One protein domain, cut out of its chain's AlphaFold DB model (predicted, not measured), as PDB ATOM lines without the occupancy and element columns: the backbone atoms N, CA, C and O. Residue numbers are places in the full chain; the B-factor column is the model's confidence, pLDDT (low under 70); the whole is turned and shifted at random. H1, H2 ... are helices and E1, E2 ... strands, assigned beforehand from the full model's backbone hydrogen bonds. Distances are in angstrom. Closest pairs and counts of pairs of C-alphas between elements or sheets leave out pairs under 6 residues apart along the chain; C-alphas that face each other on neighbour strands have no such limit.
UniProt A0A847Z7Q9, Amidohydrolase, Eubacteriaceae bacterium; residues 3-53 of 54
ATOM      1  N   LEU A   3       0.684  -1.290 -23.595       90.50
ATOM      2  CA  LEU A   3       1.008  -2.716 -23.460       90.50
ATOM      3  C   LEU A   3       2.370  -3.059 -24.072       90.50
ATOM      4  O   LEU A   3       3.105  -3.878 -23.531       90.50
ATOM      5  N   ASN A   4       2.735  -2.384 -25.164       92.75
ATOM      6  CA  ASN A   4       4.025  -2.600 -25.808       92.75
ATOM      7  C   ASN A   4       5.182  -2.216 -24.877       92.75
ATOM      8  O   ASN A   4       6.201  -2.894 -24.881       92.75
ATOM      9  N   ASN A   5       5.017  -1.176 -24.053       91.25
ATOM     10  CA  ASN A   5       6.062  -0.753 -23.125       91.25
ATOM     11  C   ASN A   5       6.291  -1.808 -22.035       91.25
ATOM     12  O   ASN A   5       7.436  -2.069 -21.684       91.25
ATOM     13  N   ILE A   6       5.225  -2.458 -21.554       92.00
ATOM     14  CA  ILE A   6       5.332  -3.535 -20.560       92.00
ATOM     15  C   ILE A   6       6.128  -4.723 -21.121       92.00
ATOM     16  O   ILE A   6       6.939  -5.304 -20.415       92.00
ATOM     17  N   VAL A   7       5.920  -5.082 -22.391       93.50
ATOM     18  CA  VAL A   7       6.570  -6.262 -22.992       93.50
ATOM     19  C   VAL A   7       7.990  -5.967 -23.477       93.50
ATOM     20  O   VAL A   7       8.868  -6.814 -23.345       93.50
ATOM     21  N   TYR A   8       8.214  -4.793 -24.069       93.94
ATOM     22  CA  TYR A   8       9.447  -4.503 -24.809       93.94
ATOM     23  C   TYR A   8      10.384  -3.509 -24.122       93.94
ATOM     24  O   TYR A   8      11.534  -3.395 -24.541       93.94
ATOM     25  N   CYS A   9       9.920  -2.776 -23.109       93.56
ATOM     26  CA  CYS A   9      10.719  -1.743 -22.444       93.56
ATOM     27  C   CYS A   9      10.876  -1.958 -20.938       93.56
ATOM     28  O   CYS A   9      11.822  -1.417 -20.377       93.56
ATOM     29  N   ALA A  10       9.984  -2.718 -20.297       92.75
ATOM     30  CA  ALA A  10      10.031  -2.915 -18.857       92.75
ATOM     31  C   ALA A  10      11.280  -3.695 -18.421       92.75
ATOM     32  O   ALA A  10      11.690  -4.678 -19.046       92.75
ATOM     33  N   GLN A  11      11.851  -3.263 -17.305       94.69
ATOM     34  CA  GLN A  11      12.970  -3.878 -16.612       94.69
ATOM     35  C   GLN A  11      12.540  -4.313 -15.211       94.69
ATOM     36  O   GLN A  11      11.572  -3.806 -14.648       94.69
ATOM     37  N   GLY A  12      13.294  -5.233 -14.602       90.56
ATOM     38  CA  GLY A  12      13.036  -5.644 -13.217       90.56
ATOM     39  C   GLY A  12      13.090  -4.481 -12.215       90.56
ATOM     40  O   GLY A  12      12.408  -4.531 -11.201       90.56
ATOM     41  N   SER A  13      13.846  -3.419 -12.520       93.19
ATOM     42  CA  SER A  13      13.921  -2.190 -11.719       93.19
ATOM     43  C   SER A  13      12.685  -1.294 -11.815       93.19
ATOM     44  O   SER A  13      12.536  -0.407 -10.985       93.19
ATOM     45  N   ASP A  14      11.816  -1.500 -12.808       95.00
ATOM     46  CA  ASP A  14      10.575  -0.725 -12.951       95.00
ATOM     47  C   ASP A  14       9.461  -1.246 -12.025       95.00
ATOM     48  O   ASP A  14       8.392  -0.642 -11.919       95.00
ATOM     49  N   VAL A  15       9.681  -2.388 -11.367       95.56
ATOM     50  CA  VAL A  15       8.738  -2.978 -10.415       95.56
ATOM     51  C   VAL A  15       8.839  -2.237  -9.086       95.56
ATOM     52  O   VAL A  15       9.920  -2.144  -8.521       95.56
ATOM     53  N   VAL A  16       7.702  -1.772  -8.560       97.38
ATOM     54  CA  VAL A  16       7.608  -1.081  -7.255       97.38
ATOM     55  C   VAL A  16       6.950  -1.929  -6.161       97.38
ATOM     56  O   VAL A  16       7.085  -1.620  -4.987       97.38
ATOM     57  N   LEU A  17       6.259  -3.017  -6.529       97.50
ATOM     58  CA  LEU A  17       5.559  -3.910  -5.602       97.50
ATOM     59  C   LEU A  17       5.547  -5.346  -6.135       97.50
ATOM     60  O   LEU A  17       5.192  -5.590  -7.287       97.50
ATOM     61  N   THR A  18       5.864  -6.310  -5.272       97.69
ATOM     62  CA  THR A  18       5.598  -7.740  -5.493       97.69
ATOM     63  C   THR A  18       4.872  -8.311  -4.281       97.69
ATOM     64  O   THR A  18       5.351  -8.200  -3.153       97.69
ATOM     65  N   MET A  19       3.731  -8.961  -4.509       98.06
ATOM     66  CA  MET A  19       2.893  -9.561  -3.469       98.06
ATOM     67  C   MET A  19       2.473 -10.973  -3.880       98.06
ATOM     68  O   MET A  19       2.125 -11.203  -5.038       98.06
ATOM     69  N   ALA A  20       2.467 -11.901  -2.926       97.88
ATOM     70  CA  ALA A  20       1.936 -13.252  -3.101       97.88
ATOM     71  C   ALA A  20       1.097 -13.636  -1.879       97.88
ATOM     72  O   ALA A  20       1.490 -13.343  -0.751       97.88
ATOM     73  N   ASP A  21      -0.067 -14.252  -2.097       97.50
ATOM     74  CA  ASP A  21      -1.001 -14.678  -1.040       97.50
ATOM     75  C   ASP A  21      -1.327 -13.581  -0.006       97.50
ATOM     76  O   ASP A  21      -1.408 -13.819   1.197       97.50
ATOM     77  N   GLY A  22      -1.479 -12.337  -0.478       97.56
ATOM     78  CA  GLY A  22      -1.752 -11.172   0.373       97.56
ATOM     79  C   GLY A  22      -0.553 -10.673   1.190       97.56
ATOM     80  O   GLY A  22      -0.697  -9.724   1.957       97.56
ATOM     81  N   LYS A  23       0.634 -11.273   1.032       97.69
ATOM     82  CA  LYS A  23       1.873 -10.863   1.700       97.69
ATOM     83  C   LYS A  23       2.776 -10.085   0.749       97.69
ATOM     84  O   LYS A  23       3.134 -10.578  -0.322       97.69
ATOM     85  N   VAL A  24       3.184  -8.888   1.165       97.88
ATOM     86  CA  VAL A  24       4.193  -8.088   0.457       97.88
ATOM     87  C   VAL A  24       5.550  -8.791   0.556       97.88
ATOM     88  O   VAL A  24       6.001  -9.139   1.648       97.88
ATOM     89  N   LEU A  25       6.173  -9.040  -0.595       97.81
ATOM     90  CA  LEU A  25       7.499  -9.656  -0.717       97.81
ATOM     91  C   LEU A  25       8.577  -8.614  -1.039       97.81
ATOM     92  O   LEU A  25       9.703  -8.737  -0.558       97.81
ATOM     93  N   TYR A  26       8.213  -7.596  -1.824       97.56
ATOM     94  CA  TYR A  26       9.055  -6.462  -2.201       97.56
ATOM     95  C   TYR A  26       8.200  -5.195  -2.338       97.56
ATOM     96  O   TYR A  26       7.123  -5.280  -2.932       97.56
ATOM     97  N   GLU A  27       8.675  -4.055  -1.835       97.75
ATOM     98  CA  GLU A  27       8.053  -2.730  -2.004       97.75
ATOM     99  C   GLU A  27       9.140  -1.646  -2.020       97.75
ATOM    100  O   GLU A  27       9.997  -1.632  -1.142       97.75
ATOM    101  N   ASP A  28       9.138  -0.773  -3.030       96.88
ATOM    102  CA  ASP A  28      10.009   0.417  -3.129       96.88
ATOM    103  C   ASP A  28      11.508   0.188  -2.820       96.88
ATOM    104  O   ASP A  28      12.189   1.032  -2.239       96.88
ATOM    105  N   GLY A  29      12.059  -0.952  -3.245       94.06
ATOM    106  CA  GLY A  29      13.471  -1.304  -3.034       94.06
ATOM    107  C   GLY A  29      13.726  -2.218  -1.837       94.06
ATOM    108  O   GLY A  29      14.779  -2.854  -1.784       94.06
ATOM    109  N   GLU A  30      12.759  -2.352  -0.934       96.00
ATOM    110  CA  GLU A  30      12.863  -3.159   0.277       96.00
ATOM    111  C   GLU A  30      12.371  -4.589   0.044       96.00
ATOM    112  O   GLU A  30      11.325  -4.825  -0.565       96.00
ATOM    113  N   TYR A  31      13.121  -5.567   0.555       97.19
ATOM    114  CA  TYR A  31      12.798  -6.991   0.444       97.19
ATOM    115  C   TYR A  31      12.354  -7.539   1.802       97.19
ATOM    116  O   TYR A  31      13.137  -7.610   2.745       97.19
ATOM    117  N   TYR A  32      11.107  -8.005   1.898       96.69
ATOM    118  CA  TYR A  32      10.512  -8.455   3.169       96.69
ATOM    119  C   TYR A  32      10.628  -9.960   3.415       96.69
ATOM    120  O   TYR A  32      10.361 -10.446   4.517       96.69
ATOM    121  N   SER A  33      10.985 -10.728   2.387       95.56
ATOM    122  CA  SER A  33      11.111 -12.188   2.469       95.56
ATOM    123  C   SER A  33      12.488 -12.715   2.082       95.56
ATOM    124  O   SER A  33      12.723 -13.916   2.211       95.56
ATOM    125  N   ILE A  34      13.381 -11.855   1.589       95.88
ATOM    126  CA  ILE A  34      14.712 -12.232   1.110       95.88
ATOM    127  C   ILE A  34      15.754 -11.444   1.898       95.88
ATOM    128  O   ILE A  34      15.756 -10.221   1.883       95.88
ATOM    129  N   ASP A  35      16.673 -12.164   2.534       96.62
ATOM    130  CA  ASP A  35      17.915 -11.590   3.046       96.62
ATOM    131  C   ASP A  35      18.888 -11.416   1.870       96.62
ATOM    132  O   ASP A  35      19.482 -12.384   1.376       96.62
ATOM    133  N   ILE A  36      18.982 -10.181   1.377       96.56
ATOM    134  CA  ILE A  36      19.758  -9.844   0.181       96.56
ATOM    135  C   ILE A  36      21.256 -10.045   0.409       96.56
ATOM    136  O   ILE A  36      21.937 -10.589  -0.464       96.56
ATOM    137  N   GLU A  37      21.778  -9.687   1.581       97.19
ATOM    138  CA  GLU A  37      23.199  -9.849   1.897       97.19
ATOM    139  C   GLU A  37      23.594 -11.326   1.888       97.19
ATOM    140  O   GLU A  37      24.570 -11.725   1.240       97.19
ATOM    141  N   LYS A  38      22.785 -12.170   2.534       98.19
ATOM    142  CA  LYS A  38      22.996 -13.619   2.551       98.19
ATOM    143  C   LYS A  38      22.856 -14.234   1.163       98.19
ATOM    144  O   LYS A  38      23.636 -15.124   0.814       98.19
ATOM    145  N   ALA A  39      21.894 -13.779   0.361       98.12
ATOM    146  CA  ALA A  39      21.721 -14.248  -1.013       98.12
ATOM    147  C   ALA A  39      22.963 -13.945  -1.867       98.12
ATOM    148  O   ALA A  39      23.498 -14.847  -2.519       98.12
ATOM    149  N   ILE A  40      23.475 -12.712  -1.799       98.12
ATOM    150  CA  ILE A  40      24.693 -12.284  -2.500       98.12
ATOM    151  C   ILE A  40      25.909 -13.081  -2.015       98.12
ATOM    152  O   ILE A  40      26.710 -13.550  -2.829       98.12
ATOM    153  N   TYR A  41      26.059 -13.276  -0.704       98.56
ATOM    154  CA  TYR A  41      27.149 -14.075  -0.141       98.56
ATOM    155  C   TYR A  41      27.139 -15.509  -0.687       98.56
ATOM    156  O   TYR A  41      28.148 -15.980  -1.220       98.56
ATOM    157  N   ASN A  42      25.989 -16.183  -0.629       98.62
ATOM    158  CA  ASN A  42      25.844 -17.562  -1.095       98.62
ATOM    159  C   ASN A  42      26.109 -17.700  -2.599       98.62
ATOM    160  O   ASN A  42      26.766 -18.655  -3.026       98.62
ATOM    161  N   ALA A  43      25.636 -16.741  -3.404       98.56
ATOM    162  CA  ALA A  43      25.907 -16.703  -4.837       98.56
ATOM    163  C   ALA A  43      27.415 -16.602  -5.111       98.56
ATOM    164  O   ALA A  43      27.966 -17.407  -5.862       98.56
ATOM    165  N   ASN A  44      28.111 -15.690  -4.431       98.50
ATOM    166  CA  ASN A  44      29.558 -15.518  -4.574       98.50
ATOM    167  C   ASN A  44      30.357 -16.755  -4.139       98.50
ATOM    168  O   ASN A  44      31.318 -17.138  -4.807       98.50
ATOM    169  N   VAL A  45      29.969 -17.403  -3.037       98.50
ATOM    170  CA  VAL A  45      30.587 -18.666  -2.591       98.50
ATOM    171  C   VAL A  45      30.401 -19.758  -3.645       98.50
ATOM    172  O   VAL A  45      31.354 -20.467  -3.976       98.50
ATOM    173  N   SER A  46      29.201 -19.856  -4.218       98.25
ATOM    174  CA  SER A  46      28.890 -20.830  -5.269       98.25
ATOM    175  C   SER A  46      29.723 -20.586  -6.529       98.25
ATOM    176  O   SER A  46      30.320 -21.526  -7.052       98.25
ATOM    177  N   VAL A  47      29.852 -19.326  -6.966       98.44
ATOM    178  CA  VAL A  47      30.713 -18.936  -8.095       98.44
ATOM    179  C   VAL A  47      32.163 -19.352  -7.848       98.44
ATOM    180  O   VAL A  47      32.761 -20.003  -8.700       98.44
ATOM    181  N   LYS A  48      32.724 -19.058  -6.667       98.25
ATOM    182  CA  LYS A  48      34.100 -19.456  -6.314       98.25
ATOM    183  C   LYS A  48      34.300 -20.971  -6.375       98.25
ATOM    184  O   LYS A  48      35.305 -21.430  -6.907       98.25
ATOM    185  N   CYS A  49      33.339 -21.739  -5.864       97.62
ATOM    186  CA  CYS A  49      33.381 -23.201  -5.903       97.62
ATOM    187  C   CYS A  49      33.399 -23.734  -7.342       97.62
ATOM    188  O   CYS A  49      34.190 -24.622  -7.654       97.62
ATOM    189  N   VAL A  50      32.571 -23.177  -8.231       98.25
ATOM    190  CA  VAL A  50      32.550 -23.569  -9.649       98.25
ATOM    191  C   VAL A  50      33.867 -23.202 -10.332       98.25
ATOM    192  O   VAL A  50      34.457 -24.055 -10.988       98.25
ATOM    193  N   LEU A  51      34.367 -21.982 -10.126       98.00
ATOM    194  CA  LEU A  51      35.623 -21.522 -10.725       98.00
ATOM    195  C   LEU A  51      36.842 -22.323 -10.253       98.00
ATOM    196  O   LEU A  51      37.744 -22.546 -11.043       98.00
ATOM    197  N   SER A  52      36.869 -22.800  -9.004       96.62
ATOM    198  CA  SER A  52      37.973 -23.640  -8.501       96.62
ATOM    199  C   SER A  52      38.054 -25.039  -9.126       96.62
ATOM    200  O   SER A  52      39.015 -25.760  -8.874       96.62
ATOM    201  N   LYS A  53      37.025 -25.447  -9.877       95.12
ATOM    202  CA  LYS A  53      36.945 -26.753 -10.549       95.12
ATOM    203  C   LYS A  53      37.269 -26.678 -12.043       95.12
ATOM    204  O   LYS A  53      37.253 -27.721 -12.694       95.12
TER     205      LYS A  53
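AT A GLANCE: This is residues 3 to 53 of the 54 residues of the protein "Amidohydrolase" of Eubacteriaceae bacterium (UniProt A0A847Z7Q9). This is an open, stretched-out shape: a small two-stranded hairpin, E1 and E2, with the short helix H1 set off from it at the far end of a bare link, and the longer helix H2 reaching away as a free arm. Residues 35 to 53, which include H2, stick out, and so do residues 7 to 12. The printed part has 51 residues with two named helices and two named strands in the order H1, E1, E2, H2; the sheet, E1 - E2, is antiparallel, and the class is mixed, helices and strands. The whole is extended, with a radius of gyration of the C-alphas of 15.6 A, and spans 45 by 28 by 18 A.

HOW THE PARTS SIT: Start at H1, residues 3 to 8, and follow a short link to E1, residues 17 to 20. A tight link then leads to E2, residues 23 to 27, and E1 and E2 form a hairpin, antiparallel at 161 degrees. Look across it for C-alphas 19 and 24, which face each other at 4.4 A, and for N 18 and O 26, 2.8 A apart, and N 23 and O 20, 2.9 A apart, both within hydrogen-bond range. Just beyond, residues 26 to 27 of E2 pair with residues 30 to 31, antiparallel. A short link leads on to H2, residues 36 to 51, which is apart from H1 and from E1; H1 is apart from E2 too. In H1 and H2 every O i to N i+4 pair is within hydrogen-bond range.

IN THESE COORDINATES: Find C-alpha 3 at (1.008, -2.716, -23.460), where H1 begins its 8.7 A. E1 starts at C-alpha 17, (5.559, -3.910, -5.602), and measures 10.3 A; E2 measures 10.9 A. H2 runs 22.5 A to C-alpha 51 at (35.623, -21.522, -10.725).

THE WHOLE: The C-alphas of Leu 3 and Lys 53 are the two farthest apart, at 45.1 A. The printed part has no cut and no long link. The mean pLDDT of the printed part is 96.3, and no printed residue is under 70.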